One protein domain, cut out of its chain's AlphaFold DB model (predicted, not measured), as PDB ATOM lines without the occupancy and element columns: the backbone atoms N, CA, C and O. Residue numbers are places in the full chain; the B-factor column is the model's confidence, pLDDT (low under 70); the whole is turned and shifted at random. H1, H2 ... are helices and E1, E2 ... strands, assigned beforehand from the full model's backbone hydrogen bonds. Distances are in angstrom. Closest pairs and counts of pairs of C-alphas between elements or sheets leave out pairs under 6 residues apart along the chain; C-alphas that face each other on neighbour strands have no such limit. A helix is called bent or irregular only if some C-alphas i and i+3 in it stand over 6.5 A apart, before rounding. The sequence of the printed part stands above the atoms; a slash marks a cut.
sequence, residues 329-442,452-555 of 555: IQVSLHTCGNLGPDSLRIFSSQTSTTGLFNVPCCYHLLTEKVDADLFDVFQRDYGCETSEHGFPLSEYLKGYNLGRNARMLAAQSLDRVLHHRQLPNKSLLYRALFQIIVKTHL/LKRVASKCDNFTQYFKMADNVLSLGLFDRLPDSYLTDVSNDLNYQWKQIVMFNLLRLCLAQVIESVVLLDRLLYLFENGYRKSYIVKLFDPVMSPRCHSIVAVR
ATOM      1  N   ILE A 329     120.031  68.496 114.670       85.25
ATOM      2  CA  ILE A 329     118.903  68.470 115.595       85.25
ATOM      3  C   ILE A 329     119.499  68.512 116.990       85.25
ATOM      4  O   ILE A 329     120.332  67.679 117.347       85.25
ATOM      5  N   GLN A 330     119.069  69.485 117.780       88.44
ATOM      6  CA  GLN A 330     119.468  69.584 119.168       88.44
ATOM      7  C   GLN A 330     118.562  68.685 120.005       88.44
ATOM      8  O   GLN A 330     117.359  68.919 120.091       88.44
ATOM      9  N   VAL A 331     119.140  67.659 120.627       90.44
ATOM     10  CA  VAL A 331     118.424  66.736 121.514       90.44
ATOM     11  C   VAL A 331     118.981  66.883 122.919       90.44
ATOM     12  O   VAL A 331     120.192  66.912 123.124       90.44
ATOM     13  N   SER A 332     118.103  67.007 123.907       86.06
ATOM     14  CA  SER A 332     118.506  67.197 125.294       86.06
ATOM     15  C   SER A 332     117.554  66.457 126.225       86.06
ATOM     16  O   SER A 332     116.399  66.847 126.400       86.06
ATOM     17  N   LEU A 333     118.048  65.374 126.825       86.00
ATOM     18  CA  LEU A 333     117.335  64.608 127.841       86.00
ATOM     19  C   LEU A 333     117.758  65.100 129.228       86.00
ATOM     20  O   LEU A 333     118.950  65.183 129.506       86.00
ATOM     21  N   HIS A 334     116.791  65.399 130.096       86.06
ATOM     22  CA  HIS A 334     117.042  65.885 131.454       86.06
ATOM     23  C   HIS A 334     117.879  67.175 131.494       86.06
ATOM     24  O   HIS A 334     118.931  67.245 132.132       86.06
ATOM     25  N   THR A 335     117.372  68.243 130.879       85.50
ATOM     26  CA  THR A 335     117.967  69.576 131.020       85.50
ATOM     27  C   THR A 335     117.615  70.179 132.377       85.50
ATOM     28  O   THR A 335     116.513  70.675 132.616       85.50
ATOM     29  N   CYS A 336     118.546  70.064 133.321       87.25
ATOM     30  CA  CYS A 336     118.307  70.458 134.701       87.25
ATOM     31  C   CYS A 336     118.671  71.927 134.929       87.25
ATOM     32  O   CYS A 336     119.735  72.386 134.518       87.25
ATOM     33  N   GLY A 337     117.780  72.658 135.603       89.31
ATOM     34  CA  GLY A 337     117.958  74.091 135.836       89.31
ATOM     35  C   GLY A 337     118.088  74.875 134.531       89.31
ATOM     36  O   GLY A 337     117.341  74.627 133.580       89.31
ATOM     37  N   ASN A 338     119.039  75.810 134.490       89.94
ATOM     38  CA  ASN A 338     119.216  76.751 133.378       89.94
ATOM     39  C   ASN A 338     119.626  76.097 132.051       89.94
ATOM     40  O   ASN A 338     119.344  76.651 130.995       89.94
ATOM     41  N   LEU A 339     120.129  74.857 132.066       89.31
ATOM     42  CA  LEU A 339     120.421  74.132 130.827       89.31
ATOM     43  C   LEU A 339     119.188  74.005 129.910       89.31
ATOM     44  O   LEU A 339     119.320  73.954 128.689       89.31
ATOM     45  N   GLY A 340     117.983  73.953 130.488       91.56
ATOM     46  CA  GLY A 340     116.725  73.945 129.739       91.56
ATOM     47  C   GLY A 340     116.542  75.208 128.892       91.56
ATOM     48  O   GLY A 340     116.567  75.100 127.668       91.56
ATOM     49  N   PRO A 341     116.351  76.389 129.510       93.62
ATOM     50  CA  PRO A 341     116.212  77.664 128.801       93.62
ATOM     51  C   PRO A 341     117.426  78.023 127.931       93.62
ATOM     52  O   PRO A 341     117.229  78.506 126.820       93.62
ATOM     53  N   ASP A 342     118.657  77.718 128.352       91.44
ATOM     54  CA  ASP A 342     119.854  77.984 127.539       91.44
ATOM     55  C   ASP A 342     119.831  77.179 126.235       91.44
ATOM     56  O   ASP A 342     120.120  77.697 125.157       91.44
ATOM     57  N   SER A 343     119.379  75.923 126.302       92.44
ATOM     58  CA  SER A 343     119.162  75.091 125.120       92.44
ATOM     59  C   SER A 343     118.160  75.715 124.136       92.44
ATOM     60  O   SER A 343     118.382  75.625 122.929       92.44
ATOM     61  N   LEU A 344     117.099  76.373 124.618       94.50
ATOM     62  CA  LEU A 344     116.136  77.088 123.769       94.50
ATOM     63  C   LEU A 344     116.748  78.352 123.135       94.50
ATOM     64  O   LEU A 344     116.518  78.604 121.951       94.50
ATOM     65  N   ARG A 345     117.567  79.111 123.878       93.50
ATOM     66  CA  ARG A 345     118.291  80.292 123.355       93.50
ATOM     67  C   ARG A 345     119.299  79.913 122.267       93.50
ATOM     68  O   ARG A 345     119.403  80.585 121.240       93.50
ATOM     69  N   ILE A 346     120.009  78.803 122.463       89.81
ATOM     70  CA  ILE A 346     120.952  78.244 121.486       89.81
ATOM     71  C   ILE A 346     120.218  77.857 120.195       89.81
ATOM     72  O   ILE A 346     120.609  78.298 119.116       89.81
ATOM     73  N   PHE A 347     119.098  77.132 120.299       92.94
ATOM     74  CA  PHE A 347     118.257  76.801 119.145       92.94
ATOM     75  C   PHE A 347     117.770  78.051 118.391       92.94
ATOM     76  O   PHE A 347     117.781  78.076 117.155       92.94
ATOM     77  N   SER A 348     117.383  79.098 119.132       91.12
ATOM     78  CA  SER A 348     116.922  80.357 118.544       91.12
ATOM     79  C   SER A 348     118.037  81.063 117.754       91.12
ATOM     80  O   SER A 348     117.878  81.416 116.580       91.12
ATOM     81  N   SER A 349     119.220  81.178 118.363       86.88
ATOM     82  CA  SER A 349     120.368  81.898 117.794       86.88
ATOM     83  C   SER A 349     121.092  81.156 116.660       86.88
ATOM     84  O   SER A 349     121.656  81.803 115.778       86.88
ATOM     85  N   GLN A 350     121.064  79.819 116.625       83.81
ATOM     86  CA  GLN A 350     121.796  79.028 115.628       83.81
ATOM     87  C   GLN A 350     120.938  78.638 114.420       83.81
ATOM     88  O   GLN A 350     119.989  77.859 114.516       83.81
ATOM     89  N   THR A 351     121.324  79.111 113.232       81.31
ATOM     90  CA  THR A 351     120.621  78.826 111.967       81.31
ATOM     91  C   THR A 351     120.848  77.413 111.425       81.31
ATOM     92  O   THR A 351     120.065  76.957 110.594       81.31
ATOM     93  N   SER A 352     121.899  76.717 111.869       81.06
ATOM     94  CA  SER A 352     122.203  75.328 111.485       81.06
ATOM     95  C   SER A 352     121.324  74.298 112.207       81.06
ATOM     96  O   SER A 352     121.186  73.167 111.733       81.06
ATOM     97  N   THR A 353     120.691  74.677 113.323       84.94
ATOM     98  CA  THR A 353     119.793  73.797 114.075       84.94
ATOM     99  C   THR A 353     118.391  73.840 113.475       84.94
ATOM    100  O   THR A 353     117.712  74.868 113.467       84.94
ATOM    101  N   THR A 354     117.958  72.699 112.946       90.50
ATOM    102  CA  THR A 354     116.682  72.555 112.223       90.50
ATOM    103  C   THR A 354     115.539  72.072 113.095       90.50
ATOM    104  O   THR A 354     114.376  72.337 112.791       90.50
ATOM    105  N   GLY A 355     115.868  71.393 114.191       93.19
ATOM    106  CA  GLY A 355     114.902  70.909 115.157       93.19
ATOM    107  C   GLY A 355     115.471  70.903 116.566       93.19
ATOM    108  O   GLY A 355     116.679  70.766 116.762       93.19
ATOM    109  N   LEU A 356     114.580  71.040 117.536       95.44
ATOM    110  CA  LEU A 356     114.864  70.976 118.961       95.44
ATOM    111  C   LEU A 356     114.005  69.890 119.594       95.44
ATOM    112  O   LEU A 356     112.814  69.784 119.303       95.44
ATOM    113  N   PHE A 357     114.608  69.138 120.505       95.25
ATOM    114  CA  PHE A 357     113.938  68.199 121.381       95.25
ATOM    115  C   PHE A 357     114.497  68.362 122.799       95.25
ATOM    116  O   PHE A 357     115.616  67.937 123.077       95.25
ATOM    117  N   ASN A 358     113.747  68.997 123.699       95.25
ATOM    118  CA  ASN A 358     114.221  69.371 125.034       95.25
ATOM    119  C   ASN A 358     113.313  68.791 126.126       95.25
ATOM    120  O   ASN A 358     112.143  69.147 126.206       95.25
ATOM    121  N   VAL A 359     113.854  67.926 126.990       94.75
ATOM    122  CA  VAL A 359     113.157  67.375 128.163       94.75
ATOM    123  C   VAL A 359     113.673  68.059 129.430       94.75
ATOM    124  O   VAL A 359     114.700  67.640 129.980       94.75
ATOM    125  N   PRO A 360     112.976  69.084 129.930       91.06
ATOM    126  CA  PRO A 360     113.398  69.813 131.115       91.06
ATOM    127  C   PRO A 360     113.225  69.016 132.413       91.06
ATOM    128  O   PRO A 360     112.263  68.274 132.608       91.06
ATOM    129  N   CYS A 361     114.167  69.198 133.344       84.75
ATOM    130  CA  CYS A 361     114.134  68.634 134.694       84.75
ATOM    131  C   CYS A 361     114.469  69.672 135.768       84.75
ATOM    132  O   CYS A 361     114.807  70.818 135.492       84.75
ATOM    133  N   CYS A 362     114.357  69.244 137.031       88.69
ATOM    134  CA  CYS A 362     114.860  69.959 138.206       88.69
ATOM    135  C   CYS A 362     114.604  71.474 138.208       88.69
ATOM    136  O   CYS A 362     115.531  72.259 138.359       88.69
ATOM    137  N   TYR A 363     113.337  71.887 138.105       89.75
ATOM    138  CA  TYR A 363     112.961  73.307 138.087       89.75
ATOM    139  C   TYR A 363     113.474  74.104 139.296       89.75
ATOM    140  O   TYR A 363     113.704  75.301 139.191       89.75
ATOM    141  N   HIS A 364     113.696  73.458 140.443       84.88
ATOM    142  CA  HIS A 364     114.288  74.088 141.629       84.88
ATOM    143  C   HIS A 364     115.722  74.605 141.427       84.88
ATOM    144  O   HIS A 364     116.197  75.357 142.272       84.88
ATOM    145  N   LEU A 365     116.398  74.187 140.351       86.88
ATOM    146  CA  LEU A 365     117.710  74.685 139.935       86.88
ATOM    147  C   LEU A 365     117.618  75.813 138.895       86.88
ATOM    148  O   LEU A 365     118.652  76.308 138.464       86.88
ATOM    149  N   LEU A 366     116.412  76.192 138.455       88.44
ATOM    150  CA  LEU A 366     116.236  77.400 137.649       88.44
ATOM    151  C   LEU A 366     116.513  78.616 138.520       88.44
ATOM    152  O   LEU A 366     116.043  78.656 139.663       88.44
ATOM    153  N   THR A 367     117.217  79.592 137.960       88.12
ATOM    154  CA  THR A 367     117.423  80.889 138.603       88.12
ATOM    155  C   THR A 367     116.270  81.838 138.286       88.12
ATOM    156  O   THR A 367     115.777  81.882 137.159       88.12
ATOM    157  N   GLU A 368     115.843  82.604 139.286       86.88
ATOM    158  CA  GLU A 368     114.916  83.729 139.174       86.88
ATOM    159  C   GLU A 368     115.518  84.972 139.837       86.88
ATOM    160  O   GLU A 368     116.307  84.869 140.773       86.88
ATOM    161  N   LYS A 369     115.073  86.162 139.423       79.94
ATOM    162  CA  LYS A 369     115.522  87.436 140.008       79.94
ATOM    163  C   LYS A 369     115.346  87.508 141.535       79.94
ATOM    164  O   LYS A 369     116.195  88.058 142.224       79.94
ATOM    165  N   VAL A 370     114.265  86.930 142.060       76.88
ATOM    166  CA  VAL A 370     113.947  86.934 143.502       76.88
ATOM    167  C   VAL A 370     114.828  86.001 144.335       76.88
ATOM    168  O   VAL A 370     114.775  86.059 145.560       76.88
ATOM    169  N   ASP A 371     115.633  85.138 143.706       71.56
ATOM    170  CA  ASP A 371     116.495  84.204 144.437       71.56
ATOM    171  C   ASP A 371     117.662  84.924 145.148       71.56
ATOM    172  O   ASP A 371     118.181  84.394 146.128       71.56
ATOM    173  N   ALA A 372     118.030  86.143 144.721       61.41
ATOM    174  CA  ALA A 372     119.084  86.957 145.342       61.41
ATOM    175  C   ALA A 372     118.693  87.523 146.725       61.41
ATOM    176  O   ALA A 372     119.537  87.651 147.609       61.41
ATOM    177  N   ASP A 373     117.402  87.811 146.932       55.16
ATOM    178  CA  ASP A 373     116.880  88.417 148.166       55.16
ATOM    179  C   ASP A 373     116.374  87.369 149.182       55.16
ATOM    180  O   ASP A 373     115.941  87.701 150.290       55.16
ATOM    181  N   LEU A 374     116.406  86.080 148.820       54.97
ATOM    182  CA  LEU A 374     115.892  84.988 149.644       54.97
ATOM    183  C   LEU A 374     116.963  84.430 150.594       54.97
ATOM    184  O   LEU A 374     118.033  83.972 150.198       54.97
ATOM    185  N   PHE A 375     116.632  84.387 151.887       45.62
ATOM    186  CA  PHE A 375     117.421  83.686 152.900       45.62
ATOM    187  C   PHE A 375     117.189  82.170 152.759       45.62
ATOM    188  O   PHE A 375     116.220  81.643 153.309       45.62
ATOM    189  N   ASP A 376     118.034  81.460 152.004       45.69
ATOM    190  CA  ASP A 376     117.933  79.999 151.869       45.69
ATOM    191  C   ASP A 376     119.094  79.241 152.539       45.69
ATOM    192  O   ASP A 376     120.276  79.495 152.315       45.69
ATOM    193  N   VAL A 377     118.691  78.228 153.306       43.28
ATOM    194  CA  VAL A 377     119.448  77.208 154.053       43.28
ATOM    195  C   VAL A 377     120.280  76.284 153.141       43.28
ATOM    196  O   VAL A 377     121.060  75.447 153.602       43.28
ATOM    197  N   PHE A 378     120.107  76.374 151.818       46.59
ATOM    198  CA  PHE A 378     120.678  75.405 150.880       46.59
ATOM    199  C   PHE A 378     121.681  75.942 149.859       46.59
ATOM    200  O   PHE A 378     122.288  75.097 149.206       46.59
ATOM    201  N   GLN A 379     121.899  77.260 149.783       47.12
ATOM    202  CA  GLN A 379     123.050  77.965 149.183       47.12
ATOM    203  C   GLN A 379     122.629  79.422 148.943       47.12
ATOM    204  O   GLN A 379     121.712  79.662 148.161       47.12
ATOM    205  N   ARG A 380     123.301  80.385 149.588       43.97
ATOM    206  CA  ARG A 380     123.313  81.772 149.098       43.97
ATOM    207  C   ARG A 380     123.996  81.789 147.724       43.97
ATOM    208  O   ARG A 380     124.921  81.008 147.507       43.97
ATOM    209  N   ASP A 381     123.522  82.645 146.824       47.84
ATOM    210  CA  ASP A 381     124.187  82.994 145.558       47.84
ATOM    211  C   ASP A 381     124.254  81.895 144.474       47.84
ATOM    212  O   ASP A 381     125.163  81.888 143.643       47.84
ATOM    213  N   TYR A 382     123.290  80.965 144.412       48.97
ATOM    214  CA  TYR A 382     123.241  80.004 143.298       48.97
ATOM    215  C   TYR A 382     122.880  80.707 141.973       48.97
ATOM    216  O   TYR A 382     121.712  80.965 141.695       48.97
ATOM    217  N   GLY A 383     123.895  80.992 141.149       50.41
ATOM    218  CA  GLY A 383     123.737  81.461 139.766       50.41
ATOM    219  C   GLY A 383     123.411  82.952 139.600       50.41
ATOM    220  O   GLY A 383     122.784  83.319 138.612       50.41
ATOM    221  N   CYS A 384     123.824  83.806 140.545       47.62
ATOM    222  CA  CYS A 384     123.562  85.254 140.527       47.62
ATOM    223  C   CYS A 384     124.605  86.088 139.738       47.62
ATOM    224  O   CYS A 384     124.622  87.312 139.843       47.62
ATOM    225  N   GLU A 385     125.488  85.452 138.959       50.81
ATOM    226  CA  GLU A 385     126.568  86.147 138.231       50.81
ATOM    227  C   GLU A 385     126.194  86.549 136.791       50.81
ATOM    228  O   GLU A 385     126.880  87.369 136.185       50.81
ATOM    229  N   THR A 386     125.092  86.027 136.235       53.75
ATOM    230  CA  THR A 386     124.658  86.305 134.854       53.75
ATOM    231  C   THR A 386     123.364  87.117 134.812       53.75
ATOM    232  O   THR A 386     122.422  86.839 135.549       53.75
ATOM    233  N   SER A 387     123.275  88.095 133.902       57.31
ATOM    234  CA  SER A 387     122.068  88.918 133.690       57.31
ATOM    235  C   SER A 387     120.869  88.141 133.130       57.31
ATOM    236  O   SER A 387     119.766  88.681 133.061       57.31
ATOM    237  N   GLU A 388     121.074  86.894 132.701       71.31
ATOM    238  CA  GLU A 388     120.024  86.018 132.187       71.31
ATOM    239  C   GLU A 388     119.613  84.976 133.235       71.31
ATOM    240  O   GLU A 388     120.433  84.217 133.753       71.31
ATOM    241  N   HIS A 389     118.317  84.959 133.551       83.88
ATOM    242  CA  HIS A 389     117.697  84.028 134.490       83.88
ATOM    243  C   HIS A 389     117.068  82.833 133.755       83.88
ATOM    244  O   HIS A 389     116.683  82.936 132.587       83.88
ATOM    245  N   GLY A 390     116.934  81.699 134.449       88.56
ATOM    246  CA  GLY A 390     116.322  80.485 133.899       88.56
ATOM    247  C   GLY A 390     114.791  80.518 133.814       88.56
ATOM    248  O   GLY A 390     114.201  79.771 133.032       88.56
ATOM    249  N   PHE A 391     114.137  81.360 134.611       92.62
ATOM    250  CA  PHE A 391     112.706  81.650 134.516       92.62
ATOM    251  C   PHE A 391     112.448  83.115 134.910       92.62
ATOM    252  O   PHE A 391     113.086  83.606 135.847       92.62
ATOM    253  N   PRO A 392     111.502  83.814 134.263       94.00
ATOM    254  CA  PRO A 392     110.772  83.441 133.043       94.00
ATOM    255  C   PRO A 392     111.634  83.598 131.775       94.00
ATOM    256  O   PRO A 392     112.600  84.362 131.771       94.00
ATOM    257  N   LEU A 393     111.284  82.875 130.707       94.56
ATOM    258  CA  LEU A 393     111.948  82.936 129.401       94.56
ATOM    259  C   LEU A 393     111.155  83.756 128.368       94.56
ATOM    260  O   LEU A 393     111.772  84.436 127.551       94.56
ATOM    261  N   SER A 394     109.820  83.692 128.389       96.12
ATOM    262  CA  SER A 394     108.948  84.473 127.495       96.12
ATOM    263  C   SER A 394     108.869  85.946 127.897       96.12
ATOM    264  O   SER A 394     108.986  86.294 129.076       96.12
ATOM    265  N   GLU A 395     108.599  86.819 126.926       95.12
ATOM    266  CA  GLU A 395     108.354  88.237 127.207       95.12
ATOM    267  C   GLU A 395     107.037  88.419 127.982       95.12
ATOM    268  O   GLU A 395     106.953  89.276 128.860       95.12
ATOM    269  N   TYR A 396     106.033  87.567 127.741       96.88
ATOM    270  CA  TYR A 396     104.745  87.625 128.442       96.88
ATOM    271  C   TYR A 396     104.845  87.431 129.962       96.88
ATOM    272  O   TYR A 396     104.147  88.109 130.718       96.88
ATOM    273  N   LEU A 397     105.691  86.508 130.434       95.75
ATOM    274  CA  LEU A 397     105.849  86.246 131.871       95.75
ATOM    275  C   LEU A 397     106.919  87.114 132.531       95.75
ATOM    276  O   LEU A 397     107.181  86.949 133.722       95.75
ATOM    277  N   LYS A 398     107.531  88.049 131.806       90.88
ATOM    278  CA  LYS A 398     108.585  88.917 132.334       90.88
ATOM    279  C   LYS A 398     108.130  89.657 133.592       90.88
ATOM    280  O   LYS A 398     107.120  90.351 133.608       90.88
ATOM    281  N   GLY A 399     108.908  89.509 134.664       85.81
ATOM    282  CA  GLY A 399     108.590  90.071 135.982       85.81
ATOM    283  C   GLY A 399     107.718  89.180 136.875       85.81
ATOM    284  O   GLY A 399     107.483  89.546 138.022       85.81
ATOM    285  N   TYR A 400     107.273  88.013 136.398       92.06
ATOM    286  CA  TYR A 400     106.614  87.002 137.222       92.06
ATOM    287  C   TYR A 400     107.632  86.069 137.892       92.06
ATOM    288  O   TYR A 400     108.652  85.708 137.303       92.06
ATOM    289  N   ASN A 401     107.332  85.634 139.118       90.38
ATOM    290  CA  ASN A 401     108.199  84.768 139.915       90.38
ATOM    291  C   ASN A 401     107.414  83.599 140.516       90.38
ATOM    292  O   ASN A 401     106.332  83.790 141.068       90.38
ATOM    293  N   LEU A 402     107.972  82.387 140.444       91.31
ATOM    294  CA  LEU A 402     107.413  81.207 141.117       91.31
ATOM    295  C   LEU A 402     108.022  81.023 142.509       91.31
ATOM    296  O   LEU A 402     107.348  80.571 143.436       91.31
ATOM    297  N   GLY A 403     109.307  81.345 142.652       87.81
ATOM    298  CA  GLY A 403     110.084  81.066 143.854       87.81
ATOM    299  C   GLY A 403     110.499  79.593 143.997       87.81
ATOM    300  O   GLY A 403     109.813  78.647 143.588       87.81
ATOM    301  N   ARG A 404     111.653  79.370 144.634       83.88
ATOM    302  CA  ARG A 404     112.337  78.065 144.665       83.88
ATOM    303  C   ARG A 404     111.495  76.912 145.214       83.88
ATOM    304  O   ARG A 404     111.540  75.805 144.680       83.88
ATOM    305  N   ASN A 405     110.701  77.147 146.260       85.06
ATOM    306  CA  ASN A 405     109.860  76.107 146.867       85.06
ATOM    307  C   ASN A 405     108.721  75.648 145.945       85.06
ATOM    308  O   ASN A 405     108.375  74.465 145.955       85.06
ATOM    309  N   ALA A 406     108.162  76.550 145.133       90.69
ATOM    310  CA  ALA A 406     107.178  76.193 144.116       90.69
ATOM    311  C   ALA A 406     107.841  75.369 143.005       90.69
ATOM    312  O   ALA A 406     107.348  74.303 142.641       90.69
ATOM    313  N   ARG A 407     109.030  75.781 142.547       90.56
ATOM    314  CA  ARG A 407     109.812  75.027 141.556       90.56
ATOM    315  C   ARG A 407     110.274  73.649 142.069       90.56
ATOM    316  O   ARG A 407     110.377  72.693 141.301       90.56
ATOM    317  N   MET A 408     110.518  73.509 143.372       88.31
ATOM    318  CA  MET A 408     110.788  72.217 144.017       88.31
ATOM    319  C   MET A 408     109.546  71.331 144.069       88.31
ATOM    320  O   MET A 408     109.634  70.140 143.781       88.31
ATOM    321  N   LEU A 409     108.385  71.907 144.383       90.25
ATOM    322  CA  LEU A 409     107.106  71.200 144.362       90.25
ATOM    323  C   LEU A 409     106.756  70.712 142.955       90.25
ATOM    324  O   LEU A 409     106.370  69.560 142.798       90.25
ATOM    325  N   ALA A 410     107.018  71.528 141.931       90.69
ATOM    326  CA  ALA A 410     106.895  71.154 140.525       90.69
ATOM    327  C   ALA A 410     107.782  69.968 140.123       90.69
ATOM    328  O   ALA A 410     107.684  69.484 139.000       90.69
ATOM    329  N   ALA A 411     108.686  69.509 141.000       83.31
ATOM    330  CA  ALA A 411     109.466  68.295 140.807       83.31
ATOM    331  C   ALA A 411     108.850  67.001 141.304       83.31
ATOM    332  O   ALA A 411     109.410  65.930 141.061       83.31
ATOM    333  N   GLN A 412     107.705  67.089 141.959       86.75
ATOM    334  CA  GLN A 412     106.991  65.932 142.455       86.75
ATOM    335  C   GLN A 412     105.967  65.461 141.417       86.75
ATOM    336  O   GLN A 412     105.346  66.271 140.738       86.75
ATOM    337  N   SER A 413     105.795  64.142 141.297       88.81
ATOM    338  CA  SER A 413     104.791  63.540 140.413       88.81
ATOM    339  C   SER A 413     103.619  63.033 141.238       88.81
ATOM    340  O   SER A 413     103.777  62.138 142.074       88.81
ATOM    341  N   LEU A 414     102.446  63.618 140.988       89.62
ATOM    342  CA  LEU A 414     101.188  63.166 141.567       89.62
ATOM    343  C   LEU A 414     100.858  61.744 141.095       89.62
ATOM    344  O   LEU A 414     100.502  60.911 141.922       89.62
ATOM    345  N   ASP A 415     101.062  61.437 139.811       89.44
ATOM    346  CA  ASP A 415     100.837  60.101 139.244       89.44
ATOM    347  C   ASP A 415     101.624  59.022 139.998       89.44
ATOM    348  O   ASP A 415     101.078  57.988 140.381       89.44
ATOM    349  N   ARG A 416     102.900  59.294 140.295       89.38
ATOM    350  CA  ARG A 416     103.762  58.374 141.043       89.38
ATOM    351  C   ARG A 416     103.306  58.204 142.492       89.38
ATOM    352  O   ARG A 416     103.311  57.087 143.010       89.38
ATOM    353  N   VAL A 417     102.902  59.298 143.140       89.62
ATOM    354  CA  VAL A 417     102.369  59.272 144.511       89.62
ATOM    355  C   VAL A 417     101.076  58.460 144.578       89.62
ATOM    356  O   VAL A 417     100.933  57.633 145.478       89.62
ATOM    357  N   LEU A 418     100.165  58.646 143.619       90.38
ATOM    358  CA  LEU A 418      98.907  57.904 143.530       90.38
ATOM    359  C   LEU A 418      99.148  56.416 143.254       90.38
ATOM    360  O   LEU A 418      98.562  55.573 143.935       90.38
ATOM    361  N   HIS A 419     100.045  56.091 142.318       91.69
ATOM    362  CA  HIS A 419     100.361  54.710 141.950       91.69
ATOM    363  C   HIS A 419     100.949  53.915 143.126       91.69
ATOM    364  O   HIS A 419     100.510  52.802 143.405       91.69
ATOM    365  N   HIS A 420     101.897  54.498 143.866       91.38
ATOM    366  CA  HIS A 420     102.519  53.836 145.019       91.38
ATOM    367  C   HIS A 420     101.781  54.057 146.348       91.38
ATOM    368  O   HIS A 420     102.205  53.514 147.367       91.38
ATOM    369  N   ARG A 421     100.713  54.870 146.370       90.19
ATOM    370  CA  ARG A 421     100.033  55.337 147.595       90.19
ATOM    371  C   ARG A 421     101.019  55.895 148.632       90.19
ATOM    372  O   ARG A 421     100.942  55.596 149.824       90.19
ATOM    373  N   GLN A 422     101.982  56.687 148.161       88.06
ATOM    374  CA  GLN A 422     103.100  57.153 148.974       88.06
ATOM    375  C   GLN A 422     102.687  58.323 149.879       88.06
ATOM    376  O   GLN A 422     102.232  59.359 149.405       88.06
ATOM    377  N   LEU A 423     102.906  58.187 151.187       88.62
ATOM    378  CA  LEU A 423     102.735  59.276 152.152       88.62
ATOM    379  C   LEU A 423     104.062  60.015 152.399       88.62
ATOM    380  O   LEU A 423     105.136  59.432 152.204       88.62
ATOM    381  N   PRO A 424     104.023  61.284 152.855       85.62
ATOM    382  CA  PRO A 424     105.227  61.971 153.304       85.62
ATOM    383  C   PRO A 424     105.933  61.196 154.425       85.62
ATOM    384  O   PRO A 424     105.342  60.384 155.135       85.62
ATOM    385  N   ASN A 425     107.222  61.464 154.616       84.00
ATOM    386  CA  ASN A 425     107.984  60.844 155.692       84.00
ATOM    387  C   ASN A 425     107.651  61.514 157.044       84.00
ATOM    388  O   ASN A 425     107.653  62.745 157.130       84.00
ATOM    389  N   LYS A 426     107.439  60.724 158.111       83.81
ATOM    390  CA  LYS A 426     107.181  61.227 159.481       83.81
ATOM    391  C   LYS A 426     108.262  62.184 160.003       83.81
ATOM    392  O   LYS A 426     107.981  63.024 160.849       83.81
ATOM    393  N   SER A 427     109.473  62.133 159.448       82.12
ATOM    394  CA  SER A 427     110.545  63.099 159.716       82.12
ATOM    395  C   SER A 427     110.147  64.561 159.504       82.12
ATOM    396  O   SER A 427     110.702  65.430 160.173       82.12
ATOM    397  N   LEU A 428     109.185  64.848 158.618       83.94
ATOM    398  CA  LEU A 428     108.659  66.201 158.428       83.94
ATOM    399  C   LEU A 428     107.931  66.703 159.679       83.94
ATOM    400  O   LEU A 428     108.144  67.846 160.075       83.94
ATOM    401  N   LEU A 429     107.137  65.842 160.328       87.44
ATOM    402  CA  LEU A 429     106.459  66.160 161.587       87.44
ATOM    403  C   LEU A 429     107.475  66.400 162.701       87.44
ATOM    404  O   LEU A 429     107.422  67.426 163.369       87.44
ATOM    405  N   TYR A 430     108.454  65.503 162.845       87.38
ATOM    406  CA  TYR A 430     109.494  65.653 163.863       87.38
ATOM    407  C   TYR A 430     110.316  66.932 163.670       87.38
ATOM    408  O   TYR A 430     110.603  67.639 164.632       87.38
ATOM    409  N   ARG A 431     110.644  67.289 162.423       84.44
ATOM    410  CA  ARG A 431     111.363  68.531 162.121       84.44
ATOM    411  C   ARG A 431     110.520  69.777 162.412       84.44
ATOM    412  O   ARG A 431     111.068  70.758 162.907       84.44
ATOM    413  N   ALA A 432     109.217  69.745 162.126       84.56
ATOM    414  CA  ALA A 432     108.302  70.847 162.428       84.56
ATOM    415  C   ALA A 432     108.156  71.063 163.944       84.56
ATOM    416  O   ALA A 432     108.310  72.185 164.419       84.56
ATOM    417  N   LEU A 433     107.957  69.985 164.709       86.88
ATOM    418  CA  LEU A 433     107.886  70.039 166.172       86.88
ATOM    419  C   LEU A 433     109.192  70.529 166.794       86.88
ATOM    420  O   LEU A 433     109.182  71.412 167.648       86.88
ATOM    421  N   PHE A 434     110.328  70.026 166.313       86.62
ATOM    422  CA  PHE A 434     111.636  70.499 166.751       86.62
ATOM    423  C   PHE A 434     111.821  72.001 166.491       86.62
ATOM    424  O   PHE A 434     112.303  72.722 167.360       86.62
ATOM    425  N   GLN A 435     111.380  72.503 165.332       83.81
ATOM    426  CA  GLN A 435     111.439  73.934 165.027       83.81
ATOM    427  C   GLN A 435     110.606  74.777 166.004       83.81
ATOM    428  O   GLN A 435     111.048  75.865 166.371       83.81
ATOM    429  N   ILE A 436     109.437  74.290 166.441       84.56
ATOM    430  CA  ILE A 436     108.621  74.962 167.464       84.56
ATOM    431  C   ILE A 436     109.408  75.057 168.774       84.56
ATOM    432  O   ILE A 436     109.562  76.155 169.299       84.56
ATOM    433  N   ILE A 437     109.974  73.943 169.257       86.62
ATOM    434  CA  ILE A 437     110.761  73.914 170.503       86.62
ATOM    435  C   ILE A 437     111.918  74.919 170.437       86.62
ATOM    436  O   ILE A 437     112.086  75.730 171.347       86.62
ATOM    437  N   VAL A 438     112.682  74.914 169.343       84.56
ATOM    438  CA  VAL A 438     113.831  75.813 169.196       84.56
ATOM    439  C   VAL A 438     113.401  77.279 169.117       84.56
ATOM    440  O   VAL A 438     114.021  78.121 169.759       84.56
ATOM    441  N   LYS A 439     112.326  77.612 168.391       82.00
ATOM    442  CA  LYS A 439     111.832  78.999 168.320       82.00
ATOM    443  C   LYS A 439     111.280  79.500 169.653       82.00
ATOM    444  O   LYS A 439     111.480  80.668 169.971       82.00
ATOM    445  N   THR A 440     110.615  78.640 170.419       85.38
ATOM    446  CA  THR A 440     110.056  78.992 171.730       85.38
ATOM    447  C   THR A 440     111.155  79.239 172.761       85.38
ATOM    448  O   THR A 440     111.096  80.225 173.492       85.38
ATOM    449  N   HIS A 441     112.179  78.381 172.802       84.50
ATOM    450  CA  HIS A 441     113.201  78.414 173.859       84.50
ATOM    451  C   HIS A 441     114.485  79.154 173.472       84.50
ATOM    452  O   HIS A 441     115.227  79.588 174.349       84.50
ATOM    453  N   LEU A 442     114.749  79.350 172.175       82.94
ATOM    454  CA  LEU A 442     115.912  80.076 171.651       82.94
ATOM    455  C   LEU A 442     115.523  81.104 170.561       82.94
ATOM    456  O   LEU A 442     116.081  81.071 169.457       82.94
ATOM    457  N   LEU A 452     120.767  68.425 159.511       67.50
ATOM    458  CA  LEU A 452     120.012  67.316 160.139       67.50
ATOM    459  C   LEU A 452     119.604  66.244 159.096       67.50
ATOM    460  O   LEU A 452     118.460  65.785 159.037       67.50
ATOM    461  N   LYS A 453     120.525  65.871 158.204       63.59
ATOM    462  CA  LYS A 453     120.324  64.885 157.147       63.59
ATOM    463  C   LYS A 453     120.268  63.501 157.779       63.59
ATOM    464  O   LYS A 453     121.183  63.109 158.493       63.59
ATOM    465  N   ARG A 454     119.212  62.742 157.468       66.06
ATOM    466  CA  ARG A 454     119.042  61.333 157.880       66.06
ATOM    467  C   ARG A 454     119.031  61.096 159.400       66.06
ATOM    468  O   ARG A 454     119.228  59.970 159.840       66.06
ATOM    469  N   VAL A 455     118.769  62.125 160.210       76.06
ATOM    470  CA  VAL A 455     118.591  61.956 161.665       76.06
ATOM    471  C   VAL A 455     117.330  61.134 161.933       76.06
ATOM    472  O   VAL A 455     117.377  60.111 162.597       76.06
ATOM    473  N   ALA A 456     116.220  61.496 161.289       74.62
ATOM    474  CA  ALA A 456     114.937  60.826 161.489       74.62
ATOM    475  C   ALA A 456     114.878  59.362 161.027       74.62
ATOM    476  O   ALA A 456     114.005  58.639 161.484       74.62
ATOM    477  N   SER A 457     115.774  58.904 160.147       76.00
ATOM    478  CA  SER A 457     115.824  57.486 159.754       76.00
ATOM    479  C   SER A 457     116.463  56.586 160.815       76.00
ATOM    480  O   SER A 457     116.464  55.375 160.645       76.00
ATOM    481  N   LYS A 458     117.050  57.171 161.867       81.94
ATOM    482  CA  LYS A 458     117.684  56.464 162.988       81.94
ATOM    483  C   LYS A 458     116.862  56.559 164.282       81.94
ATOM    484  O   LYS A 458     117.377  56.225 165.342       81.94
ATOM    485  N   CYS A 459     115.638  57.083 164.208       84.25
ATOM    486  CA  CYS A 459     114.805  57.368 165.372       84.25
ATOM    487  C   CYS A 459     113.417  56.756 165.188       84.25
ATOM    488  O   CYS A 459     112.771  56.991 164.166       84.25
ATOM    489  N   ASP A 460     112.934  56.054 166.209       83.19
ATOM    490  CA  ASP A 460     111.615  55.414 166.196       83.19
ATOM    491  C   ASP A 460     110.508  56.381 166.638       83.19
ATOM    492  O   ASP A 460     109.364  56.308 166.186       83.19
ATOM    493  N   ASN A 461     110.852  57.342 167.498       86.25
ATOM    494  CA  ASN A 461     109.928  58.314 168.074       86.25
ATOM    495  C   ASN A 461     110.514  59.736 168.096       86.25
ATOM    496  O   ASN A 461     111.700  59.959 167.828       86.25
ATOM    497  N   PHE A 462     109.656  60.708 168.409       87.88
ATOM    498  CA  PHE A 462     110.039  62.117 168.457       87.88
ATOM    499  C   PHE A 462     111.091  62.407 169.536       87.88
ATOM    500  O   PHE A 462     112.014  63.168 169.275       87.88
ATOM    501  N   THR A 463     111.018  61.768 170.707       88.75
ATOM    502  CA  THR A 463     111.973  61.972 171.810       88.75
ATOM    503  C   THR A 463     113.406  61.630 171.399       88.75
ATOM    504  O   THR A 463     114.325  62.419 171.621       88.75
ATOM    505  N   GLN A 464     113.601  60.491 170.727       88.81
ATOM    506  CA  GLN A 464     114.902  60.100 170.175       88.81
ATOM    507  C   GLN A 464     115.377  61.086 169.100       88.81
ATOM    508  O   GLN A 464     116.549  61.470 169.091       88.81
ATOM    509  N   TYR A 465     114.468  61.527 168.222       89.69
ATOM    510  CA  TYR A 465     114.782  62.536 167.210       89.69
ATOM    511  C   TYR A 465     115.216  63.859 167.844       89.69
ATOM    512  O   TYR A 465     116.217  64.429 167.417       89.69
ATOM    513  N   PHE A 466     114.496  64.328 168.866       89.62
ATOM    514  CA  PHE A 466     114.786  65.572 169.568       89.62
ATOM    515  C   PHE A 466     116.165  65.517 170.221       89.62
ATOM    516  O   PHE A 466     116.987  66.379 169.928       89.62
ATOM    517  N   LYS A 467     116.464  64.465 170.993       89.44
ATOM    518  CA  LYS A 467     117.783  64.271 171.617       89.44
ATOM    519  C   LYS A 467     118.913  64.296 170.590       89.44
ATOM    520  O   LYS A 467     119.943  64.936 170.786       89.44
ATOM    521  N   MET A 468     118.729  63.598 169.471       87.44
ATOM    522  CA  MET A 468     119.752  63.518 168.432       87.44
ATOM    523  C   MET A 468     119.916  64.845 167.679       87.44
ATOM    524  O   MET A 468     121.044  65.246 167.400       87.44
ATOM    525  N   ALA A 469     118.822  65.543 167.368       86.25
ATOM    526  CA  ALA A 469     118.856  66.846 166.709       86.25
ATOM    527  C   ALA A 469     119.452  67.942 167.610       86.25
ATOM    528  O   ALA A 469     120.241  68.755 167.127       86.25
ATOM    529  N   ASP A 470     119.124  67.922 168.903       87.44
ATOM    530  CA  ASP A 470     119.660  68.817 169.931       87.44
ATOM    531  C   ASP A 470     121.181  68.675 170.069       87.44
ATOM    532  O   ASP A 470     121.901  69.672 170.023       87.44
ATOM    533  N   ASN A 471     121.679  67.433 170.112       86.38
ATOM    534  CA  ASN A 471     123.111  67.133 170.150       86.38
ATOM    535  C   ASN A 471     123.838  67.576 168.874       86.38
ATOM    536  O   ASN A 471     124.890  68.210 168.947       86.38
ATOM    537  N   VAL A 472     123.271  67.279 167.697       83.81
ATOM    538  CA  VAL A 472     123.866  67.660 166.401       83.81
ATOM    539  C   VAL A 472     123.991  69.176 166.265       83.81
ATOM    540  O   VAL A 472     124.950  69.657 165.666       83.81
ATOM    541  N   LEU A 473     123.033  69.927 166.808       80.88
ATOM    542  CA  LEU A 473     123.038  71.388 166.777       80.88
ATOM    543  C   LEU A 473     123.664  72.021 168.028       80.88
ATOM    544  O   LEU A 473     123.790  73.242 168.077       80.88
ATOM    545  N   SER A 474     124.080  71.205 169.003       83.88
ATOM    546  CA  SER A 474     124.698  71.632 170.265       83.88
ATOM    547  C   SER A 474     123.880  72.700 171.006       83.88
ATOM    548  O   SER A 474     124.429  73.692 171.482       83.88
ATOM    549  N   LEU A 475     122.555  72.518 171.076       83.81
ATOM    550  CA  LEU A 475     121.644  73.507 171.674       83.81
ATOM    551  C   LEU A 475     121.444  73.295 173.182       83.81
ATOM    552  O   LEU A 475     121.157  74.257 173.897       83.81
ATOM    553  N   GLY A 476     121.614  72.060 173.668       85.62
ATOM    554  CA  GLY A 476     121.480  71.707 175.082       85.62
ATOM    555  C   GLY A 476     120.069  71.928 175.626       85.62
ATOM    556  O   GLY A 476     119.920  72.298 176.791       85.62
ATOM    557  N   LEU A 477     119.042  71.782 174.783       86.06
ATOM    558  CA  LEU A 477     117.637  71.920 175.166       86.06
ATOM    559  C   LEU A 477     117.070  70.619 175.729       86.06
ATOM    560  O   LEU A 477     116.163  70.688 176.554       86.06
ATOM    561  N   PHE A 478     117.583  69.459 175.307       87.25
ATOM    562  CA  PHE A 478     117.035  68.168 175.731       87.25
ATOM    563  C   PHE A 478     117.118  67.992 177.251       87.25
ATOM    564  O   PHE A 478     116.124  67.647 177.876       87.25
ATOM    565  N   ASP A 479     118.266  68.319 177.848       86.44
ATOM    566  CA  ASP A 479     118.492  68.169 179.292       86.44
ATOM    567  C   ASP A 479     117.878  69.309 180.131       86.44
ATOM    568  O   ASP A 479     117.781  69.202 181.352       86.44
ATOM    569  N   ARG A 480     117.477  70.424 179.502       86.69
ATOM    570  CA  ARG A 480     116.886  71.591 180.191       86.69
ATOM    571  C   ARG A 480     115.369  71.521 180.312       86.69
ATOM    572  O   ARG A 480     114.805  72.195 181.172       86.69
ATOM    573  N   LEU A 481     114.707  70.793 179.415       86.69
ATOM    574  CA  LEU A 481     113.251  70.719 179.358       86.69
ATOM    575  C   LEU A 481     112.745  69.501 180.146       86.69
ATOM    576  O   LEU A 481     113.325  68.426 180.028       86.69
ATOM    577  N   PRO A 482     111.660  69.636 180.933       84.25
ATOM    578  CA  PRO A 482     111.115  68.518 181.696       84.25
ATOM    579  C   PRO A 482     110.408  67.499 180.787       84.25
ATOM    580  O   PRO A 482     109.808  67.868 179.775       84.25
ATOM    581  N   ASP A 483     110.388  66.224 181.189       80.12
ATOM    582  CA  ASP A 483     109.718  65.141 180.443       80.12
ATOM    583  C   ASP A 483     108.210  65.389 180.234       80.12
ATOM    584  O   ASP A 483     107.633  64.979 179.220       80.12
ATOM    585  N   SER A 484     107.569  66.119 181.155       81.81
ATOM    586  CA  SER A 484     106.170  66.548 181.022       81.81
ATOM    587  C   SER A 484     105.956  67.428 179.788       81.81
ATOM    588  O   SER A 484     105.001  67.215 179.050       81.81
ATOM    589  N   TYR A 485     106.898  68.325 179.479       82.06
ATOM    590  CA  TYR A 485     106.828  69.195 178.304       82.06
ATOM    591  C   TYR A 485     106.921  68.401 176.994       82.06
ATOM    592  O   TYR A 485     106.216  68.693 176.029       82.06
ATOM    593  N   LEU A 486     107.768  67.368 176.943       78.19
ATOM    594  CA  LEU A 486     107.873  66.496 175.767       78.19
ATOM    595  C   LEU A 486     106.622  65.645 175.565       78.19
ATOM    596  O   LEU A 486     106.231  65.399 174.421       78.19
ATOM    597  N   THR A 487     105.994  65.234 176.663       79.88
ATOM    598  CA  THR A 487     104.708  64.533 176.645       79.88
ATOM    599  C   THR A 487     103.616  65.459 176.110       79.88
ATOM    600  O   THR A 487     102.930  65.094 175.160       79.88
ATOM    601  N   ASP A 488     103.551  66.701 176.594       81.12
ATOM    602  CA  ASP A 488     102.578  67.707 176.150       81.12
ATOM    603  C   ASP A 488     102.702  68.040 174.659       81.12
ATOM    604  O   ASP A 488     101.705  68.047 173.937       81.12
ATOM    605  N   VAL A 489     103.927  68.227 174.158       77.69
ATOM    606  CA  VAL A 489     104.189  68.444 172.722       77.69
ATOM    607  C   VAL A 489     103.812  67.215 171.879       77.69
ATOM    608  O   VAL A 489     103.495  67.347 170.696       77.69
ATOM    609  N   SER A 490     103.830  66.020 172.477       75.25
ATOM    610  CA  SER A 490     103.560  64.748 171.801       75.25
ATOM    611  C   SER A 490     102.090  64.305 171.857       75.25
ATOM    612  O   SER A 490     101.700  63.439 171.070       75.25
ATOM    613  N   ASN A 491     101.266  64.895 172.731       77.75
ATOM    614  CA  ASN A 491      99.887  64.459 172.992       77.75
ATOM    615  C   ASN A 491      98.974  64.507 171.745       77.75
ATOM    616  O   ASN A 491      98.081  63.672 171.612       77.75
ATOM    617  N   ASP A 492      99.266  65.383 170.774       81.56
ATOM    618  CA  ASP A 492      98.477  65.560 169.541       81.56
ATOM    619  C   ASP A 492      99.172  65.064 168.258       81.56
ATOM    620  O   ASP A 492      98.749  65.388 167.141       81.56
ATOM    621  N   LEU A 493     100.226  64.245 168.376       84.12
ATOM    622  CA  LEU A 493     101.043  63.791 167.238       84.12
ATOM    623  C   LEU A 493     100.219  63.201 166.084       84.12
ATOM    624  O   LEU A 493     100.506  63.471 164.919       84.12
ATOM    625  N   ASN A 494      99.180  62.414 166.380       84.94
ATOM    626  CA  ASN A 494      98.332  61.797 165.354       84.94
ATOM    627  C   ASN A 494      97.479  62.828 164.598       84.94
ATOM    628  O   ASN A 494      97.321  62.732 163.378       84.94
ATOM    629  N   TYR A 495      96.951  63.828 165.307       88.31
ATOM    630  CA  TYR A 495      96.166  64.901 164.705       88.31
ATOM    631  C   TYR A 495      97.051  65.813 163.846       88.31
ATOM    632  O   TYR A 495      96.737  66.066 162.680       88.31
ATOM    633  N   GLN A 496      98.212  66.215 164.368       88.38
ATOM    634  CA  GLN A 496      99.206  66.999 163.630       88.38
ATOM    635  C   GLN A 496      99.754  66.233 162.417       88.38
ATOM    636  O   GLN A 496      99.952  66.812 161.346       88.38
ATOM    637  N   TRP A 497      99.937  64.912 162.537       90.31
ATOM    638  CA  TRP A 497     100.328  64.065 161.413       90.31
ATOM    639  C   TRP A 497      99.284  64.084 160.297       90.31
ATOM    640  O   TRP A 497      99.635  64.311 159.138       90.31
ATOM    641  N   LYS A 498      97.998  63.918 160.642       91.62
ATOM    642  CA  LYS A 498      96.891  64.034 159.681       91.62
ATOM    643  C   LYS A 498      96.927  65.386 158.965       91.62
ATOM    644  O   LYS A 498      96.810  65.418 157.742       91.62
ATOM    645  N   GLN A 499      97.123  66.484 159.696       92.06
ATOM    646  CA  GLN A 499      97.209  67.821 159.102       92.06
ATOM    647  C   GLN A 499      98.378  67.944 158.112       92.06
ATOM    648  O   GLN A 499      98.169  68.399 156.989       92.06
ATOM    649  N   ILE A 500      99.584  67.485 158.476       90.56
ATOM    650  CA  ILE A 500     100.764  67.527 157.593       90.56
ATOM    651  C   ILE A 500     100.558  66.684 156.333       90.56
ATOM    652  O   ILE A 500     100.891  67.138 155.236       90.56
ATOM    653  N   VAL A 501     100.008  65.474 156.470       91.69
ATOM    654  CA  VAL A 501      99.730  64.587 155.331       91.69
ATOM    655  C   VAL A 501      98.742  65.242 154.371       91.69
ATOM    656  O   VAL A 501      99.044  65.365 153.185       91.69
ATOM    657  N   MET A 502      97.599  65.716 154.876       93.88
ATOM    658  CA  MET A 502      96.580  66.349 154.036       93.88
ATOM    659  C   MET A 502      97.110  67.617 153.366       93.88
ATOM    660  O   MET A 502      96.900  67.813 152.172       93.88
ATOM    661  N   PHE A 503      97.860  68.445 154.096       92.88
ATOM    662  CA  PHE A 503      98.481  69.643 153.539       92.88
ATOM    663  C   PHE A 503      99.499  69.317 152.437       92.88
ATOM    664  O   PHE A 503      99.542  69.994 151.412       92.88
ATOM    665  N   ASN A 504     100.304  68.260 152.606       90.38
ATOM    666  CA  ASN A 504     101.258  67.825 151.587       90.38
ATOM    667  C   ASN A 504     100.556  67.332 150.312       90.38
ATOM    668  O   ASN A 504     100.941  67.747 149.221       90.38
ATOM    669  N   LEU A 505      99.503  66.519 150.447       90.88
ATOM    670  CA  LEU A 505      98.717  66.023 149.311       90.88
ATOM    671  C   LEU A 505      98.015  67.160 148.556       90.88
ATOM    672  O   LEU A 505      98.057  67.193 147.331       90.88
ATOM    673  N   LEU A 506      97.444  68.137 149.270       92.56
ATOM    674  CA  LEU A 506      96.845  69.322 148.645       92.56
ATOM    675  C   LEU A 506      97.886  70.161 147.893       92.56
ATOM    676  O   LEU A 506      97.619  70.635 146.791       92.56
ATOM    677  N   ARG A 507      99.096  70.313 148.448       93.25
ATOM    678  CA  ARG A 507     100.202  70.976 147.744       93.25
ATOM    679  C   ARG A 507     100.634  70.203 146.503       93.25
ATOM    680  O   ARG A 507     100.901  70.829 145.486       93.25
ATOM    681  N   LEU A 508     100.682  68.874 146.551       91.06
ATOM    682  CA  LEU A 508     101.050  68.042 145.400       91.06
ATOM    683  C   LEU A 508     100.141  68.275 144.184       91.06
ATOM    684  O   LEU A 508     100.634  68.221 143.060       91.06
ATOM    685  N   CYS A 509      98.867  68.632 144.380       91.06
ATOM    686  CA  CYS A 509      97.974  69.021 143.283       91.06
ATOM    687  C   CYS A 509      98.477  70.246 142.497       91.06
ATOM    688  O   CYS A 509      98.200  70.375 141.310       91.06
ATOM    689  N   LEU A 510      99.249  71.134 143.134       94.19
ATOM    690  CA  LEU A 510      99.827  72.315 142.487       94.19
ATOM    691  C   LEU A 510     101.115  72.002 141.714       94.19
ATOM    692  O   LEU A 510     101.547  72.824 140.912       94.19
ATOM    693  N   ALA A 511     101.735  70.834 141.919       92.00
ATOM    694  CA  ALA A 511     103.003  70.485 141.276       92.00
ATOM    695  C   ALA A 511     102.903  70.524 139.741       92.00
ATOM    696  O   ALA A 511     103.706  71.190 139.089       92.00
ATOM    697  N   GLN A 512     101.879  69.873 139.178       89.50
ATOM    698  CA  GLN A 512     101.649  69.834 137.727       89.50
ATOM    699  C   GLN A 512     101.224  71.197 137.166       89.50
ATOM    700  O   GLN A 512     101.578  71.539 136.038       89.50
ATOM    701  N   VAL A 513     100.517  72.009 137.959       94.31
ATOM    702  CA  VAL A 513     100.136  73.376 137.573       94.31
ATOM    703  C   VAL A 513     101.384  74.245 137.424       94.31
ATOM    704  O   VAL A 513     101.552  74.916 136.410       94.31
ATOM    705  N   ILE A 514     102.297  74.184 138.395       95.00
ATOM    706  CA  ILE A 514     103.551  74.945 138.356       95.00
ATOM    707  C   ILE A 514     104.451  74.452 137.214       95.00
ATOM    708  O   ILE A 514     105.024  75.268 136.498       95.00
ATOM    709  N   GLU A 515     104.555  73.135 136.998       94.25
ATOM    710  CA  GLU A 515     105.279  72.584 135.842       94.25
ATOM    711  C   GLU A 515     104.694  73.090 134.514       94.25
ATOM    712  O   GLU A 515     105.450  73.487 133.628       94.25
ATOM    713  N   SER A 516     103.364  73.159 134.400       95.06
ATOM    714  CA  SER A 516     102.689  73.671 133.202       95.06
ATOM    715  C   SER A 516     103.047  75.129 132.919       95.06
ATOM    716  O   SER A 516     103.293  75.464 131.765       95.06
ATOM    717  N   VAL A 517     103.156  75.982 133.946       97.25
ATOM    718  CA  VAL A 517     103.608  77.378 133.778       97.25
ATOM    719  C   VAL A 517     104.999  77.426 133.147       97.25
ATOM    720  O   VAL A 517     105.200  78.139 132.171       97.25
ATOM    721  N   VAL A 518     105.943  76.626 133.648       96.00
ATOM    722  CA  VAL A 518     107.319  76.593 133.125       96.00
ATOM    723  C   VAL A 518     107.376  76.029 131.696       96.00
ATOM    724  O   VAL A 518     108.176  76.475 130.878       96.00
ATOM    725  N   LEU A 519     106.555  75.030 131.366       96.81
ATOM    726  CA  LEU A 519     106.514  74.464 130.012       96.81
ATOM    727  C   LEU A 519     105.881  75.433 129.005       96.81
ATOM    728  O   LEU A 519     106.413  75.602 127.908       96.81
ATOM    729  N   LEU A 520     104.777  76.078 129.384       98.00
ATOM    730  CA  LEU A 520     104.079  77.050 128.544       98.00
ATOM    731  C   LEU A 520     104.912  78.311 128.317       98.00
ATOM    732  O   LEU A 520     104.932  78.805 127.197       98.00
ATOM    733  N   ASP A 521     105.653  78.771 129.326       97.94
ATOM    734  CA  ASP A 521     106.633  79.855 129.198       97.94
ATOM    735  C   ASP A 521     107.626  79.599 128.053       97.94
ATOM    736  O   ASP A 521     107.842  80.435 127.179       97.94
ATOM    737  N   ARG A 522     108.182  78.388 127.996       96.81
ATOM    738  CA  ARG A 522     109.162  78.011 126.968       96.81
ATOM    739  C   ARG A 522     108.538  77.828 125.587       96.81
ATOM    740  O   ARG A 522     109.161  78.172 124.586       96.81
ATOM    741  N   LEU A 523     107.324  77.280 125.521       98.12
ATOM    742  CA  LEU A 523     106.581  77.180 124.265       98.12
ATOM    743  C   LEU A 523     106.251  78.573 123.716       98.12
ATOM    744  O   LEU A 523     106.380  78.814 122.517       98.12
ATOM    745  N   LEU A 524     105.864  79.494 124.596       98.19
ATOM    746  CA  LEU A 524     105.552  80.864 124.226       98.19
ATOM    747  C   LEU A 524     106.793  81.608 123.732       98.19
ATOM    748  O   LEU A 524     106.726  82.215 122.670       98.19
ATOM    749  N   TYR A 525     107.937  81.457 124.406       97.94
ATOM    750  CA  TYR A 525     109.222  81.974 123.922       97.94
ATOM    751  C   TYR A 525     109.519  81.531 122.479       97.94
ATOM    752  O   TYR A 525     109.919  82.338 121.639       97.94
ATOM    753  N   LEU A 526     109.283  80.259 122.145       97.69
ATOM    754  CA  LEU A 526     109.478  79.761 120.781       97.69
ATOM    755  C   LEU A 526     108.525  80.426 119.776       97.69
ATOM    756  O   LEU A 526     108.950  80.794 118.680       97.69
ATOM    757  N   PHE A 527     107.257  80.625 120.138       97.81
ATOM    758  CA  PHE A 527     106.311  81.344 119.282       97.81
ATOM    759  C   PHE A 527     106.678  82.820 119.099       97.81
ATOM    760  O   PHE A 527     106.616  83.312 117.972       97.81
ATOM    761  N   GLU A 528     107.115  83.497 120.162       97.38
ATOM    762  CA  GLU A 528     107.598  84.884 120.127       97.38
ATOM    763  C   GLU A 528     108.811  85.041 119.191       97.38
ATOM    764  O   GLU A 528     108.941  86.059 118.514       97.38
ATOM    765  N   ASN A 529     109.648  84.004 119.067       95.62
ATOM    766  CA  ASN A 529     110.797  83.966 118.152       95.62
ATOM    767  C   ASN A 529     110.464  83.414 116.744       95.62
ATOM    768  O   ASN A 529     111.361  83.187 115.935       95.62
ATOM    769  N   GLY A 530     109.182  83.202 116.417       95.50
ATOM    770  CA  GLY A 530     108.731  82.828 115.069       95.50
ATOM    771  C   GLY A 530     108.640  81.323 114.781       95.50
ATOM    772  O   GLY A 530     108.245  80.936 113.677       95.50
ATOM    773  N   TYR A 531     108.915  80.452 115.755       96.19
ATOM    774  CA  TYR A 531     108.884  78.994 115.586       96.19
ATOM    775  C   TYR A 531     107.463  78.433 115.713       96.19
ATOM    776  O   TYR A 531     107.082  77.857 116.731       96.19
ATOM    777  N   ARG A 532     106.649  78.575 114.658       95.62
ATOM    778  CA  ARG A 532     105.229  78.151 114.660       95.62
ATOM    779  C   ARG A 532     105.016  76.642 114.810       95.62
ATOM    780  O   ARG A 532     103.956  76.219 115.259       95.62
ATOM    781  N   LYS A 533     106.002  75.827 114.431       97.06
ATOM    782  CA  LYS A 533     105.971  74.363 114.568       97.06
ATOM    783  C   LYS A 533     106.587  73.941 115.902       97.06
ATOM    784  O   LYS A 533     107.561  73.191 115.922       97.06
ATOM    785  N   SER A 534     106.033  74.460 116.994       98.00
ATOM    786  CA  SER A 534     106.489  74.176 118.356       98.00
ATOM    787  C   SER A 534     105.374  73.545 119.181       98.00
ATOM    788  O   SER A 534     104.223  73.973 119.101       98.00
ATOM    789  N   TYR A 535     105.711  72.521 119.963       97.88
ATOM    790  CA  TYR A 535     104.758  71.700 120.706       97.88
ATOM    791  C   TYR A 535     105.328  71.264 122.057       97.88
ATOM    792  O   TYR A 535     106.524  70.996 122.184       97.88
ATOM    793  N   ILE A 536     104.450  71.118 123.050       97.88
ATOM    794  CA  ILE A 536     104.736  70.355 124.269       97.88
ATOM    795  C   ILE A 536     104.192  68.943 124.057       97.88
ATOM    796  O   ILE A 536     103.010  68.764 123.768       97.88
ATOM    797  N   VAL A 537     105.051  67.939 124.200       96.31
ATOM    798  CA  VAL A 537     104.723  66.529 123.973       96.31
ATOM    799  C   VAL A 537     104.886  65.763 125.278       96.31
ATOM    800  O   VAL A 537     105.964  65.768 125.869       96.31
ATOM    801  N   LYS A 538     103.840  65.061 125.723       93.75
ATOM    802  CA  LYS A 538     103.960  64.071 126.801       93.75
ATOM    803  C   LYS A 538     104.643  62.823 126.238       93.75
ATOM    804  O   LYS A 538     104.011  61.998 125.590       93.75
ATOM    805  N   LEU A 539     105.953  62.748 126.429       92.88
ATOM    806  CA  LEU A 539     106.847  61.769 125.825       92.88
ATOM    807  C   LEU A 539     106.978  60.480 126.636       92.88
ATOM    808  O   LEU A 539     107.073  59.403 126.057       92.88
ATOM    809  N   PHE A 540     107.024  60.587 127.965       93.25
ATOM    810  CA  PHE A 540     107.246  59.435 128.844       93.25
ATOM    811  C   PHE A 540     106.020  59.095 129.691       93.25
ATOM    812  O   PHE A 540     105.119  59.911 129.892       93.25
ATOM    813  N   ASP A 541     106.016  57.882 130.239       91.31
ATOM    814  CA  ASP A 541     105.061  57.485 131.266       91.31
ATOM    815  C   ASP A 541     105.343  58.249 132.583       91.31
ATOM    816  O   ASP A 541     106.478  58.220 133.065       91.31
ATOM    817  N   PRO A 542     104.349  58.931 133.186       89.25
ATOM    818  CA  PRO A 542     104.551  59.792 134.357       89.25
ATOM    819  C   PRO A 542     104.809  59.034 135.674       89.25
ATOM    820  O   PRO A 542     105.221  59.653 136.663       89.25
ATOM    821  N   VAL A 543     104.578  57.715 135.709       88.81
ATOM    822  CA  VAL A 543     104.893  56.852 136.857       88.81
ATOM    823  C   VAL A 543     106.354  56.401 136.779       88.81
ATOM    824  O   VAL A 543     107.084  56.518 137.767       88.81
ATOM    825  N   MET A 544     106.801  55.953 135.600       88.06
ATOM    826  CA  MET A 544     108.175  55.496 135.350       88.06
ATOM    827  C   MET A 544     109.169  56.658 135.267       88.06
ATOM    828  O   MET A 544     110.230  56.624 135.892       88.06
ATOM    829  N   SER A 545     108.809  57.710 134.530       87.31
ATOM    830  CA  SER A 545     109.576  58.946 134.390       87.31
ATOM    831  C   SER A 545     108.674  60.148 134.687       87.31
ATOM    832  O   SER A 545     108.059  60.720 133.784       87.31
ATOM    833  N   PRO A 546     108.626  60.594 135.959       82.75
ATOM    834  CA  PRO A 546     107.917  61.802 136.393       82.75
ATOM    835  C   PRO A 546     108.142  63.041 135.522       82.75
ATOM    836  O   PRO A 546     107.298  63.930 135.477       82.75
ATOM    837  N   ARG A 547     109.290  63.117 134.838       86.19
ATOM    838  CA  ARG A 547     109.658  64.198 133.918       86.19
ATOM    839  C   ARG A 547     109.276  63.830 132.502       86.19
ATOM    840  O   ARG A 547     110.132  63.524 131.683       86.19
ATOM    841  N   CYS A 548     107.972  63.817 132.260       89.75
ATOM    842  CA  CYS A 548     107.395  63.215 131.068       89.75
ATOM    843  C   CYS A 548     107.162  64.171 129.898       89.75
ATOM    844  O   CYS A 548     106.822  63.694 128.822       89.75
ATOM    845  N   HIS A 549     107.343  65.481 130.062       94.56
ATOM    846  CA  HIS A 549     107.090  66.455 129.000       94.56
ATOM    847  C   HIS A 549     108.372  66.839 128.254       94.56
ATOM    848  O   HIS A 549     109.405  67.095 128.867       94.56
ATOM    849  N   SER A 550     108.276  66.908 126.928       95.25
ATOM    850  CA  SER A 550     109.303  67.403 126.014       95.25
ATOM    851  C   SER A 550     108.801  68.640 125.279       95.25
ATOM    852  O   SER A 550     107.613  68.749 124.982       95.25
ATOM    853  N   ILE A 551     109.707  69.554 124.958       97.56
ATOM    854  CA  ILE A 551     109.476  70.689 124.073       97.56
ATOM    855  C   ILE A 551     110.117  70.355 122.736       97.56
ATOM    856  O   ILE A 551     111.324  70.116 122.655       97.56
ATOM    857  N   VAL A 552     109.293  70.337 121.696       97.38
ATOM    858  CA  VAL A 552     109.701  70.025 120.331       97.38
ATOM    859  C   VAL A 552     109.491  71.258 119.473       97.38
ATOM    860  O   VAL A 552     108.399  71.817 119.493       97.38
ATOM    861  N   ALA A 553     110.505  71.670 118.718       97.00
ATOM    862  CA  ALA A 553     110.406  72.793 117.789       97.00
ATOM    863  C   ALA A 553     111.064  72.457 116.452       97.00
ATOM    864  O   ALA A 553     112.061  71.737 116.416       97.00
ATOM    865  N   VAL A 554     110.521  72.996 115.363       93.69
ATOM    866  CA  VAL A 554     111.100  72.914 114.016       93.69
ATOM    867  C   VAL A 554     111.219  74.324 113.450       93.69
ATOM    868  O   VAL A 554     110.280  75.115 113.577       93.69
ATOM    869  N   ARG A 555     112.380  74.622 112.856       87.62
ATOM    870  CA  ARG A 555     112.668  75.907 112.208       87.62
ATOM    871  C   ARG A 555     111.881  76.090 110.909       87.62
ATOM    872  O   ARG A 555     111.661  75.089 110.183       87.62
TER     873      ARG A 555
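This is residues 329 to 442 and 452 to 555 of the 555 residues of the protein "Uncharacterized protein C12orf26-like" of Papilio xuthus (UniProt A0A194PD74). A small four-stranded sheet with H1 and H8b side by side over one face makes one lobe. From it the long helix H8, bent but nearly straight, runs as a stem to a loose second lobe of H5, H6 and H7 at the far end, while H3 and H4 sit beside its middle. The printed part has 218 residues, with eight named helices and four named strands that follow along the chain as E1 H1 E2 H2 H3 H4 H5 H6 H7 H8 E3 E4; the mixed sheet runs E1 E2 E4 E3, and the class is mixed, helices and strands. It is loose, with a radius of gyration of the C-alphas of 21.8 A, and elongated, 71 by 40 by 26 A.

Begin at C-alpha 329, (118.903, 68.470, 115.595), where E1, residues 329 to 336, starts; it bends by 65 degrees at residue 333. Its sheet mates are E2, residues 353 to 361, 22.0 A long, E4, residues 549 to 554, and E3, residues 533 to 538. H1 is residues 339 to 349. By its hydrogen bonds H8, residues 493 to 528, was assigned as one helix, but it is bent: C-alphas 509 and 512 are 6.7 A apart. Its arm H8a, residues 493 to 509, spans 24.7 A from C-alpha 493 at (101.043, 63.791, 167.238); H8b, residues 512 to 528, spans 23.9 A. Look next for H2, residues 369 to 372, H3, 404 to 409, H4, 414 to 420, H5, 427 to 441, 21.0 A long, H6, 462 to 473, 16.1 A long, and H7, 483 to 490.

E1 and E2 are parallel, with N 332 and O 357 2.8 A apart; E1, H1, E2 form a strand-helix-strand unit, two parallel strands joined through a helix, with a right-handed crossover. E2 and E4 are antiparallel, N 358 to O 551 2.9 A, as are E4 and E3, a hairpin, N 537 to O 550 2.8 A. H1, height 8.8 A, and H8b, height 8.6 A, are on the same face of the sheet, giving two layers, sheet and helices. They touch at a shallow tilt of 14 degrees, closest at C-alphas 341 and 522, 7.3 A. H3 touches H8b at C-alphas 406 and 514, 6.9 A. H4 is close but not clearly touching H8a, closest C-alphas 414 and 508, 6.2 A; H2 likewise to H3, 371 and 404, 7.4 A. H5 only just touches H8a, with 3 pairs of C-alphas within 8 A, closest 429 and 497, 6.5 A. H5 touches H6 at C-alphas 430 and 462, 5.8 A, a steep tilt of 63 degrees. H7 is close but not clearly touching H6, closest C-alphas 463 and 486, 7.3 A. Every O i to N i+4 pair is within hydrogen-bond range in H1, H3 to H7, H8a and H8b; H2 is too short for one.

The two C-alphas farthest apart are those of Ser 352 and Ser 484, 71.9 A. Residues 443 to 451 are not printed, and C-alphas 442 and 452 are 17.7 A apart across this cut, between H5 and H6. The link from H2 to H3, residues 373 to 403, is long. Look for pLDDT under 70 at residues 372 to 387 and 452 to 454; the mean of the printed part is 85.7.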